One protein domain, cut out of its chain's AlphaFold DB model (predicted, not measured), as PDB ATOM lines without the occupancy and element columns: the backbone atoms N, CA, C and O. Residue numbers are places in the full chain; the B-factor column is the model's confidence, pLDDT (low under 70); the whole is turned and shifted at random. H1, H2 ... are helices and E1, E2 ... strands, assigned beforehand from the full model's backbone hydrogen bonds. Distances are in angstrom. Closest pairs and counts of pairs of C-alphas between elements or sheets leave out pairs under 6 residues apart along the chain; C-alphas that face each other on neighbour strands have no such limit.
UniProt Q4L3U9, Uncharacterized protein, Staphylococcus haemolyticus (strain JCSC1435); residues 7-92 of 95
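What this domain is: This is residues 7 to 92 of the 95 residues of an uncharacterized protein of Staphylococcus haemolyticus (strain JCSC1435) (UniProt Q4L3U9). A strongly twisted sheet of five strands, curled like part of a barrel, curls round the short helix H2 on one face, while the helix H1 lies over its opposite face. A small three-stranded sheet, E3 to E5, sits to one side of this curled sheet, grazed by H1. The 86 printed residues hold two named helices and eight named strands in the order E1 E2 H1 E3 E4 E5 E6 E7 H2 E8, a mixed class. Both sheets are antiparallel, ordered E7 E6 E2 E1 E8 and E3 E4 E5. The whole is compact, with a radius of gyration of the C-alphas of 12.6 A, and spans 34 by 30 by 24 A.

Where its parts are: E1, residues 7 to 10, begins with C-alpha 7 at (112.537, 87.429, 135.502). E2 is residues 22 to 27, 16.1 A long, and H1 is residues 32 to 39, 10.6 A. E3, residues 43 to 45, E4, residues 49 to 52, and E5, residues 56 to 59, are shorter strands. E6 is residues 62 to 67, 15.9 A long, and begins with C-alpha 62 at (111.323, 95.430, 121.337). E7 is residues 76 to 80, 13.5 A, and H2 is residues 82 to 88, 10.1 A. E8, residues 89 to 91, ends with C-alpha 91 at (107.218, 90.115, 134.371).

How they stand to each other: E1 pairs with E2 over residues 7 to 8, with N 8 and O 22 at 3.1 A, and with E8 over residues 8 to 10, with N 9 and O 90 at 2.9 A. E2 and E6 are antiparallel at 157 degrees, with N 66 and O 23 at 2.7 A. The hairpin E6 and E7 has N 65 and O 78 at 2.7 A. H1 is on this sheet at a height of 10.3 A, over E6 and E2, and runs along the strands, at 11 degrees to E2 on the local plane. H2 is on the opposite face, its closest C-alphas to E6 being those of Glu 82 and Cys 62, 6.4 A apart. E3, E4 and E5 form a meander, each strand the antiparallel neighbour of the one before, with N 43 and O 51 at 2.9 A and N 50 and O 58 at 2.7 A. H1 only grazes that sheet with residues 32 to 37. The closest C-alphas of E5 and E7 are those of Ile 58 and Phe 79, 7.7 A apart. H1 and H2 have each O i to N i+4 pair within hydrogen-bond range.

The domain as a whole: The C-alphas farthest apart, of Asn 47 and His 72, are 34.6 A apart. The printed part has no cut. The link E1 to E2, 11 residues, is long. The mean pLDDT of the printed part is 92.9, and no printed residue is under 70.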
ATOM      1  N   THR A   7     113.101  88.777 135.637       95.56
ATOM      2  CA  THR A   7     112.537  87.429 135.502       95.56
ATOM      3  C   THR A   7     111.123  87.520 134.938       95.56
ATOM      4  O   THR A   7     110.320  88.328 135.397       95.56
ATOM      5  N   ILE A   8     110.808  86.664 133.967       96.38
ATOM      6  CA  ILE A   8     109.463  86.567 133.389       96.38
ATOM      7  C   ILE A   8     108.882  85.176 133.620       96.38
ATOM      8  O   ILE A   8     109.602  84.205 133.872       96.38
ATOM      9  N   GLU A   9     107.569  85.061 133.482       95.31
ATOM     10  CA  GLU A   9     106.896  83.778 133.338       95.31
ATOM     11  C   GLU A   9     106.068  83.704 132.070       95.31
ATOM     12  O   GLU A   9     105.644  84.714 131.519       95.31
ATOM     13  N   LYS A  10     105.854  82.472 131.608       95.31
ATOM     14  CA  LYS A  10     104.971  82.203 130.481       95.31
ATOM     15  C   LYS A  10     103.535  82.119 130.957       95.31
ATOM     16  O   LYS A  10     103.238  81.332 131.851       95.31
ATOM     17  N   LEU A  11     102.661  82.844 130.277       95.06
ATOM     18  CA  LEU A  11     101.215  82.784 130.458       95.06
ATOM     19  C   LEU A  11     100.623  81.538 129.793       95.06
ATOM     20  O   LEU A  11      99.714  80.908 130.326       95.06
ATOM     21  N   LYS A  12     101.167  81.150 128.634       94.56
ATOM     22  CA  LYS A  12     100.713  79.992 127.852       94.56
ATOM     23  C   LYS A  12     101.848  79.344 127.056       94.56
ATOM     24  O   LYS A  12     103.011  79.747 127.120       94.56
ATOM     25  N   LYS A  13     101.535  78.267 126.330       95.12
ATOM     26  CA  LYS A  13     102.515  77.556 125.499       95.12
ATOM     27  C   LYS A  13     102.945  78.441 124.326       95.12
ATOM     28  O   LYS A  13     102.139  78.731 123.454       95.12
ATOM     29  N   HIS A  14     104.227  78.788 124.279       95.44
ATOM     30  CA  HIS A  14     104.843  79.492 123.158       95.44
ATOM     31  C   HIS A  14     105.424  78.496 122.143       95.44
ATOM     32  O   HIS A  14     105.973  77.456 122.525       95.44
ATOM     33  N   HIS A  15     105.335  78.815 120.850       91.62
ATOM     34  CA  HIS A  15     105.794  77.946 119.762       91.62
ATOM     35  C   HIS A  15     107.332  77.773 119.765       91.62
ATOM     36  O   HIS A  15     107.831  76.644 119.723       91.62
ATOM     37  N   THR A  16     108.072  78.876 119.936       92.31
ATOM     38  CA  THR A  16     109.545  78.905 120.049       92.31
ATOM     39  C   THR A  16     110.076  78.746 121.485       92.31
ATOM     40  O   THR A  16     110.892  77.859 121.753       92.31
ATOM     41  N   VAL A  17     109.612  79.556 122.447       94.12
ATOM     42  CA  VAL A  17     110.171  79.610 123.813       94.12
ATOM     43  C   VAL A  17     109.590  78.521 124.732       94.12
ATOM     44  O   VAL A  17     108.576  78.677 125.420       94.12
ATOM     45  N   LYS A  18     110.262  77.368 124.795       91.06
ATOM     46  CA  LYS A  18     109.777  76.193 125.550       91.06
ATOM     47  C   LYS A  18     110.220  76.154 127.019       91.06
ATOM     48  O   LYS A  18     109.528  75.553 127.840       91.06
ATOM     49  N   ASN A  19     111.301  76.837 127.380       90.69
ATOM     50  CA  ASN A  19     111.903  76.792 128.718       90.69
ATOM     51  C   ASN A  19     111.089  77.524 129.797       90.69
ATOM     52  O   ASN A  19     110.241  78.352 129.478       90.69
ATOM     53  N   LYS A  20     111.332  77.182 131.073       86.44
ATOM     54  CA  LYS A  20     110.682  77.810 132.241       86.44
ATOM     55  C   LYS A  20     111.509  78.939 132.865       86.44
ATOM     56  O   LYS A  20     110.926  79.881 133.379       86.44
ATOM     57  N   ASN A  21     112.840  78.833 132.841       91.69
ATOM     58  CA  ASN A  21     113.727  79.864 133.377       91.69
ATOM     59  C   ASN A  21     114.025  80.897 132.287       91.69
ATOM     60  O   ASN A  21     114.735  80.583 131.327       91.69
ATOM     61  N   LEU A  22     113.446  82.085 132.426       95.56
ATOM     62  CA  LEU A  22     113.465  83.139 131.423       95.56
ATOM     63  C   LEU A  22     113.707  84.488 132.100       95.56
ATOM     64  O   LEU A  22     113.146  84.768 133.162       95.56
ATOM     65  N   LYS A  23     114.501  85.334 131.447       96.62
ATOM     66  CA  LYS A  23     114.578  86.763 131.753       96.62
ATOM     67  C   LYS A  23     114.251  87.564 130.505       96.62
ATOM     68  O   LYS A  23     114.568  87.102 129.415       96.62
ATOM     69  N   ALA A  24     113.665  88.740 130.660       97.19
ATOM     70  CA  ALA A  24     113.482  89.682 129.570       97.19
ATOM     71  C   ALA A  24     114.028  91.058 129.912       97.19
ATOM     72  O   ALA A  24     114.178  91.416 131.081       97.19
ATOM     73  N   ILE A  25     114.295  91.817 128.862       96.62
ATOM     74  CA  ILE A  25     114.565  93.244 128.914       96.62
ATOM     75  C   ILE A  25     113.845  93.896 127.735       96.62
ATOM     76  O   ILE A  25     113.843  93.351 126.630       96.62
ATOM     77  N   TYR A  26     113.205  95.033 127.985       96.44
ATOM     78  CA  TYR A  26     112.710  95.899 126.921       96.44
ATOM     79  C   TYR A  26     113.864  96.762 126.432       96.44
ATOM     80  O   TYR A  26     114.531  97.392 127.256       96.44
ATOM     81  N   ILE A  27     114.115  96.777 125.128       95.38
ATOM     82  CA  ILE A  27     115.178  97.572 124.527       95.38
ATOM     83  C   ILE A  27     114.628  98.749 123.737       95.38
ATOM     84  O   ILE A  27     113.641  98.610 123.023       95.38
ATOM     85  N   ASP A  28     115.280  99.898 123.870       95.12
ATOM     86  CA  ASP A  28     114.910 101.177 123.265       95.12
ATOM     87  C   ASP A  28     116.165 102.033 122.980       95.12
ATOM     88  O   ASP A  28     117.300 101.588 123.170       95.12
ATOM     89  N   ASP A  29     115.977 103.284 122.544       94.50
ATOM     90  CA  ASP A  29     117.086 104.213 122.266       94.50
ATOM     91  C   ASP A  29     117.972 104.495 123.499       94.50
ATOM     92  O   ASP A  29     119.113 104.925 123.349       94.50
ATOM     93  N   ASN A  30     117.476 104.252 124.717       94.50
ATOM     94  CA  ASN A  30     118.196 104.558 125.949       94.50
ATOM     95  C   ASN A  30     119.162 103.443 126.366       94.50
ATOM     96  O   ASN A  30     120.084 103.704 127.139       94.50
ATOM     97  N   ASN A  31     118.942 102.202 125.917       95.50
ATOM     98  CA  ASN A  31     119.690 101.040 126.408       95.50
ATOM     99  C   ASN A  31     120.268 100.121 125.319       95.50
ATOM    100  O   ASN A  31     121.067  99.241 125.647       95.50
ATOM    101  N   VAL A  32     119.902 100.306 124.045       95.19
ATOM    102  CA  VAL A  32     120.220  99.351 122.972       95.19
ATOM    103  C   VAL A  32     121.727  99.093 122.834       95.19
ATOM    104  O   VAL A  32     122.144  97.941 122.729       95.19
ATOM    105  N   GLU A  33     122.561 100.132 122.933       95.62
ATOM    106  CA  GLU A  33     124.025  99.996 122.872       95.62
ATOM    107  C   GLU A  33     124.608  99.245 124.073       95.62
ATOM    108  O   GLU A  33     125.587  98.510 123.939       95.62
ATOM    109  N   GLN A  34     124.027  99.432 125.259       95.38
ATOM    110  CA  GLN A  34     124.460  98.726 126.462       95.38
ATOM    111  C   GLN A  34     124.145  97.235 126.326       95.38
ATOM    112  O   GLN A  34     125.029  96.400 126.509       95.38
ATOM    113  N   VAL A  35     122.910  96.899 125.944       95.19
ATOM    114  CA  VAL A  35     122.476  95.504 125.798       95.19
ATOM    115  C   VAL A  35     123.244  94.801 124.675       95.19
ATOM    116  O   VAL A  35     123.608  93.632 124.826       95.19
ATOM    117  N   GLN A  36     123.570  95.515 123.592       95.81
ATOM    118  CA  GLN A  36     124.443  95.004 122.536       95.81
ATOM    119  C   GLN A  36     125.810  94.592 123.101       95.81
ATOM    120  O   GLN A  36     126.243  93.463 122.891       95.81
ATOM    121  N   LYS A  37     126.469  95.481 123.859       94.81
ATOM    122  CA  LYS A  37     127.787  95.219 124.464       94.81
ATOM    123  C   LYS A  37     127.750  94.081 125.486       94.81
ATOM    124  O   LYS A  37     128.707  93.323 125.582       94.81
ATOM    125  N   GLU A  38     126.666  93.966 126.254       93.38
ATOM    126  CA  GLU A  38     126.507  92.924 127.276       93.38
ATOM    127  C   GLU A  38     126.306  91.523 126.687       93.38
ATOM    128  O   GLU A  38     126.756  90.537 127.270       93.38
ATOM    129  N   THR A  39     125.584  91.422 125.570       92.44
ATOM    130  CA  THR A  39     125.102  90.131 125.057       92.44
ATOM    131  C   THR A  39     125.784  89.669 123.781       92.44
ATOM    132  O   THR A  39     125.788  88.464 123.518       92.44
ATOM    133  N   ASP A  40     126.297  90.604 122.978       92.94
ATOM    134  CA  ASP A  40     126.823  90.372 121.629       92.94
ATOM    135  C   ASP A  40     125.858  89.562 120.730       92.94
ATOM    136  O   ASP A  40     126.262  88.817 119.837       92.94
ATOM    137  N   CYS A  41     124.543  89.635 120.995       93.06
ATOM    138  CA  CYS A  41     123.552  88.793 120.318       93.06
ATOM    139  C   CYS A  41     122.887  89.453 119.100       93.06
ATOM    140  O   CYS A  41     122.125  88.793 118.389       93.06
ATOM    141  N   PHE A  42     123.201  90.722 118.838       95.62
ATOM    142  CA  PHE A  42     122.751  91.490 117.679       95.62
ATOM    143  C   PHE A  42     123.753  92.597 117.326       95.62
ATOM    144  O   PHE A  42     124.630  92.946 118.116       95.62
ATOM    145  N   SER A  43     123.607  93.180 116.138       95.50
ATOM    146  CA  SER A  43     124.264  94.433 115.743       95.50
ATOM    147  C   SER A  43     123.232  95.534 115.533       95.50
ATOM    148  O   SER A  43     122.148  95.269 115.018       95.50
ATOM    149  N   ILE A  44     123.557  96.769 115.915       95.56
ATOM    150  CA  ILE A  44     122.687  97.925 115.668       95.56
ATOM    151  C   ILE A  44     122.841  98.360 114.211       95.56
ATOM    152  O   ILE A  44     123.954  98.523 113.710       95.56
ATOM    153  N   PHE A  45     121.714  98.546 113.535       93.38
ATOM    154  CA  PHE A  45     121.619  98.971 112.146       93.38
ATOM    155  C   PHE A  45     120.802 100.276 112.054       93.38
ATOM    156  O   PHE A  45     119.988 100.560 112.940       93.38
ATOM    157  N   PRO A  46     120.988 101.101 111.005       90.69
ATOM    158  CA  PRO A  46     120.241 102.348 110.855       90.69
ATOM    159  C   PRO A  46     118.713 102.180 110.890       90.69
ATOM    160  O   PRO A  46     118.168 101.104 110.624       90.69
ATOM    161  N   ASN A  47     118.014 103.290 111.152       91.75
ATOM    162  CA  ASN A  47     116.548 103.373 111.197       91.75
ATOM    163  C   ASN A  47     115.906 102.467 112.257       91.75
ATOM    164  O   ASN A  47     114.883 101.838 111.997       91.75
ATOM    165  N   LYS A  48     116.514 102.412 113.446       93.00
ATOM    166  CA  LYS A  48     116.042 101.626 114.590       93.00
ATOM    167  C   LYS A  48     115.873 100.133 114.297       93.00
ATOM    168  O   LYS A  48     114.884  99.520 114.690       93.00
ATOM    169  N   ASN A  49     116.839  99.539 113.599       94.38
ATOM    170  CA  ASN A  49     116.828  98.112 113.303       94.38
ATOM    171  C   ASN A  49     117.987  97.396 113.986       94.38
ATOM    172  O   ASN A  49     119.073  97.936 114.161       94.38
ATOM    173  N   LEU A  50     117.747  96.145 114.337       95.31
ATOM    174  CA  LEU A  50     118.718  95.208 114.868       95.31
ATOM    175  C   LEU A  50     118.957  94.149 113.807       95.31
ATOM    176  O   LEU A  50     118.007  93.560 113.296       95.31
ATOM    177  N   LEU A  51     120.218  93.884 113.500       94.75
ATOM    178  CA  LEU A  51     120.624  92.724 112.725       94.75
ATOM    179  C   LEU A  51     120.892  91.565 113.689       94.75
ATOM    180  O   LEU A  51     121.820  91.622 114.498       94.75
ATOM    181  N   ILE A  52     120.092  90.510 113.582       91.31
ATOM    182  CA  ILE A  52     120.235  89.259 114.326       91.31
ATOM    183  C   ILE A  52     120.648  88.125 113.372       91.31
ATOM    184  O   ILE A  52     120.042  87.904 112.325       91.31
ATOM    185  N   GLY A  53     121.697  87.377 113.725       83.69
ATOM    186  CA  GLY A  53     122.203  86.278 112.891       83.69
ATOM    187  C   GLY A  53     122.613  86.704 111.470       83.69
ATOM    188  O   GLY A  53     123.077  87.820 111.247       83.69
ATOM    189  N   ALA A  54     122.468  85.799 110.499       77.19
ATOM    190  CA  ALA A  54     122.811  86.051 109.099       77.19
ATOM    191  C   ALA A  54     121.611  86.648 108.340       77.19
ATOM    192  O   ALA A  54     120.926  85.925 107.622       77.19
ATOM    193  N   LEU A  55     121.399  87.964 108.480       79.25
ATOM    194  CA  LEU A  55     120.422  88.780 107.725       79.25
ATOM    195  C   LEU A  55     118.966  88.780 108.219       79.25
ATOM    196  O   LEU A  55     118.069  89.128 107.452       79.25
ATOM    197  N   SER A  56     118.706  88.462 109.485       87.50
ATOM    198  CA  SER A  56     117.380  88.706 110.065       87.50
ATOM    199  C   SER A  56     117.345  90.090 110.714       87.50
ATOM    200  O   SER A  56     118.222  90.423 111.507       87.50
ATOM    201  N   PHE A  57     116.342  90.904 110.380       92.12
ATOM    202  CA  PHE A  57     116.194  92.261 110.910       92.12
ATOM    203  C   PHE A  57     114.969  92.370 111.808       92.12
ATOM    204  O   PHE A  57     113.913  91.832 111.483       92.12
ATOM    205  N   ILE A  58     115.118  93.078 112.923       93.19
ATOM    206  CA  ILE A  58     114.039  93.357 113.873       93.19
ATOM    207  C   ILE A  58     114.077  94.836 114.221       93.19
ATOM    208  O   ILE A  58     115.137  95.361 114.549       93.19
ATOM    209  N   SER A  59     112.938  95.514 114.153       94.25
ATOM    210  CA  SER A  59     112.847  96.902 114.599       94.25
ATOM    211  C   SER A  59     112.827  96.981 116.124       94.25
ATOM    212  O   SER A  59     112.240  96.122 116.779       94.25
ATOM    213  N   TYR A  60     113.449  98.015 116.685       92.56
ATOM    214  CA  TYR A  60     113.329  98.349 118.102       92.56
ATOM    215  C   TYR A  60     112.589  99.698 118.263       92.56
ATOM    216  O   TYR A  60     112.664 100.556 117.380       92.56
ATOM    217  N   PRO A  61     111.834  99.905 119.353       95.44
ATOM    218  CA  PRO A  61     111.910  99.157 120.599       95.44
ATOM    219  C   PRO A  61     111.252  97.770 120.552       95.44
ATOM    220  O   PRO A  61     110.284  97.557 119.826       95.44
ATOM    221  N   CYS A  62     111.809  96.813 121.292       96.31
ATOM    222  CA  CYS A  62     111.323  95.430 121.337       96.31
ATOM    223  C   CYS A  62     111.730  94.742 122.646       96.31
ATOM    224  O   CYS A  62     112.565  95.245 123.393       96.31
ATOM    225  N   TYR A  63     111.194  93.556 122.921       97.38
ATOM    226  CA  TYR A  63     111.660  92.717 124.021       97.38
ATOM    227  C   TYR A  63     112.723  91.725 123.549       97.38
ATOM    228  O   TYR A  63     112.583  91.076 122.511       97.38
ATOM    229  N   ILE A  64     113.768  91.551 124.360       97.00
ATOM    230  CA  ILE A  64     114.701  90.427 124.247       97.00
ATOM    231  C   ILE A  64     114.461  89.492 125.425       97.00
ATOM    232  O   ILE A  64     114.531  89.905 126.578       97.00
ATOM    233  N   ILE A  65     114.232  88.214 125.142       97.00
ATOM    234  CA  ILE A  65     114.060  87.138 126.114       97.00
ATOM    235  C   ILE A  65     115.317  86.267 126.125       97.00
ATOM    236  O   ILE A  65     115.629  85.577 125.154       97.00
ATOM    237  N   TRP A  66     116.020  86.238 127.253       95.75
ATOM    238  CA  TRP A  66     117.126  85.325 127.516       95.75
ATOM    239  C   TRP A  66     116.596  83.969 127.995       95.75
ATOM    240  O   TRP A  66     116.042  83.822 129.089       95.75
ATOM    241  N   ILE A  67     116.788  82.950 127.158       93.44
ATOM    242  CA  ILE A  67     116.358  81.574 127.390       93.44
ATOM    243  C   ILE A  67     117.414  80.821 128.211       93.44
ATOM    244  O   ILE A  67     118.539  80.625 127.751       93.44
ATOM    245  N   ASN A  68     117.017  80.310 129.384       87.50
ATOM    246  CA  ASN A  68     117.878  79.611 130.351       87.50
ATOM    247  C   ASN A  68     119.125  80.414 130.767       87.50
ATOM    248  O   ASN A  68     120.248  79.956 130.534       87.50
ATOM    249  N   PRO A  69     118.958  81.558 131.447       83.81
ATOM    250  CA  PRO A  69     120.079  82.397 131.871       83.81
ATOM    251  C   PRO A  69     121.070  81.701 132.817       83.81
ATOM    252  O   PRO A  69     122.198  82.149 132.965       83.81
ATOM    253  N   THR A  70     120.678  80.593 133.451       83.81
ATOM    254  CA  THR A  70     121.530  79.817 134.367       83.81
ATOM    255  C   THR A  70     122.298  78.680 133.690       83.81
ATOM    256  O   THR A  70     122.966  77.906 134.369       83.81
ATOM    257  N   SER A  71     122.169  78.494 132.373       81.44
ATOM    258  CA  SER A  71     122.866  77.409 131.678       81.44
ATOM    259  C   SER A  71     124.327  77.770 131.406       81.44
ATOM    260  O   SER A  71     124.608  78.850 130.910       81.44
ATOM    261  N   HIS A  72     125.247  76.823 131.615       73.62
ATOM    262  CA  HIS A  72     126.650  76.948 131.184       73.62
ATOM    263  C   HIS A  72     126.851  76.769 129.665       73.62
ATOM    264  O   HIS A  72     127.974  76.832 129.170       73.62
ATOM    265  N   LYS A  73     125.779  76.486 128.911       80.44
ATOM    266  CA  LYS A  73     125.814  76.426 127.442       80.44
ATOM    267  C   LYS A  73     125.747  77.839 126.858       80.44
ATOM    268  O   LYS A  73     125.390  78.786 127.547       80.44
ATOM    269  N   ARG A  74     126.024  77.964 125.556       82.31
ATOM    270  CA  ARG A  74     125.872  79.225 124.813       82.31
ATOM    271  C   ARG A  74     124.495  79.855 125.072       82.31
ATOM    272  O   ARG A  74     123.476  79.178 124.884       82.31
ATOM    273  N   SER A  75     124.489  81.131 125.463       89.00
ATOM    274  CA  SER A  75     123.277  81.926 125.678       89.00
ATOM    275  C   SER A  75     122.380  81.912 124.442       89.00
ATOM    276  O   SER A  75     122.855  81.934 123.306       89.00
ATOM    277  N   LYS A  76     121.067  81.856 124.674       92.19
ATOM    278  CA  LYS A  76     120.049  81.890 123.624       92.19
ATOM    279  C   LYS A  76     119.097  83.038 123.891       92.19
ATOM    280  O   LYS A  76     118.572  83.144 124.998       92.19
ATOM    281  N   TYR A  77     118.857  83.839 122.864       94.62
ATOM    282  CA  TYR A  77     117.993  85.006 122.929       94.62
ATOM    283  C   TYR A  77     116.852  84.856 121.926       94.62
ATOM    284  O   TYR A  77     117.042  84.302 120.843       94.62
ATOM    285  N   TYR A  78     115.671  85.310 122.318       95.38
ATOM    286  CA  TYR A  78     114.493  85.425 121.469       95.38
ATOM    287  C   TYR A  78     114.058  86.884 121.457       95.38
ATOM    288  O   TYR A  78     114.047  87.517 122.505       95.38
ATOM    289  N   PHE A  79     113.735  87.406 120.288       95.88
ATOM    290  CA  PHE A  79     113.344  88.797 120.100       95.88
ATOM    291  C   PHE A  79     111.874  88.817 119.715       95.88
ATOM    292  O   PHE A  79     111.447  87.983 118.919       95.88
ATOM    293  N   THR A  80     111.117  89.734 120.296       95.56
ATOM    294  CA  THR A  80     109.667  89.799 120.124       95.56
ATOM    295  C   THR A  80     109.177  91.226 120.324       95.56
ATOM    296  O   THR A  80     109.838  92.018 121.002       95.56
ATOM    297  N   ASP A  81     108.059  91.578 119.700       95.19
ATOM    298  CA  ASP A  81     107.419  92.873 119.906       95.19
ATOM    299  C   ASP A  81     106.584  92.886 121.198       95.19
ATOM    300  O   ASP A  81     106.530  91.915 121.953       95.19
ATOM    301  N   GLU A  82     105.979  94.031 121.496       95.12
ATOM    302  CA  GLU A  82     105.145  94.204 122.686       95.12
ATOM    303  C   GLU A  82     103.887  93.329 122.650       95.12
ATOM    304  O   GLU A  82     103.533  92.733 123.665       95.12
ATOM    305  N   TYR A  83     103.269  93.169 121.477       95.50
ATOM    306  CA  TYR A  83     102.040  92.395 121.321       95.50
ATOM    307  C   TYR A  83     102.260  90.911 121.631       95.50
ATOM    308  O   TYR A  83     101.559  90.332 122.463       95.50
ATOM    309  N   GLU A  84     103.259  90.285 121.004       96.38
ATOM    310  CA  GLU A  84     103.589  88.889 121.281       96.38
ATOM    311  C   GLU A  84     104.142  88.730 122.709       96.38
ATOM    312  O   GLU A  84     103.844  87.731 123.376       96.38
ATOM    313  N   PHE A  85     104.887  89.710 123.237       97.06
ATOM    314  CA  PHE A  85     105.347  89.651 124.621       97.06
ATOM    315  C   PHE A  85     104.177  89.558 125.605       97.06
ATOM    316  O   PHE A  85     104.135  88.619 126.400       97.06
ATOM    317  N   GLU A  86     103.215  90.477 125.529       96.31
ATOM    318  CA  GLU A  86     102.049  90.513 126.418       96.31
ATOM    319  C   GLU A  86     101.118  89.313 126.224       96.31
ATOM    320  O   GLU A  86     100.487  88.837 127.171       96.31
ATOM    321  N   GLU A  87     101.054  88.771 125.007       97.12
ATOM    322  CA  GLU A  87     100.240  87.599 124.714       97.12
ATOM    323  C   GLU A  87     100.761  86.334 125.431       97.12
ATOM    324  O   GLU A  87      99.973  85.470 125.846       97.12
ATOM    325  N   TYR A  88     102.084  86.186 125.561       97.81
ATOM    326  CA  TYR A  88     102.709  84.939 126.016       97.81
ATOM    327  C   TYR A  88     103.471  85.039 127.332       97.81
ATOM    328  O   TYR A  88     103.720  83.994 127.950       97.81
ATOM    329  N   PHE A  89     103.841  86.234 127.778       96.94
ATOM    330  CA  PHE A  89     104.735  86.451 128.905       96.94
ATOM    331  C   PHE A  89     104.248  87.584 129.803       96.94
ATOM    332  O   PHE A  89     103.478  88.451 129.412       96.94
ATOM    333  N   LYS A  90     104.729  87.579 131.043       95.75
ATOM    334  CA  LYS A  90     104.663  88.742 131.929       95.75
ATOM    335  C   LYS A  90     105.876  88.774 132.844       95.75
ATOM    336  O   LYS A  90     106.465  87.728 133.141       95.75
ATOM    337  N   PHE A  91     106.220  89.961 133.321       95.19
ATOM    338  CA  PHE A  91     107.218  90.115 134.371       95.19
ATOM    339  C   PHE A  91     106.728  89.492 135.677       95.19
ATOM    340  O   PHE A  91     105.547  89.572 136.018       95.19
ATOM    341  N   LYS A  92     107.642  88.843 136.399       93.06
ATOM    342  CA  LYS A  92     107.384  88.454 137.782       93.06
ATOM    343  C   LYS A  92     107.562  89.675 138.668       93.06
ATOM    344  O   LYS A  92     108.563  90.374 138.542       93.06
TER     345      LYS A  92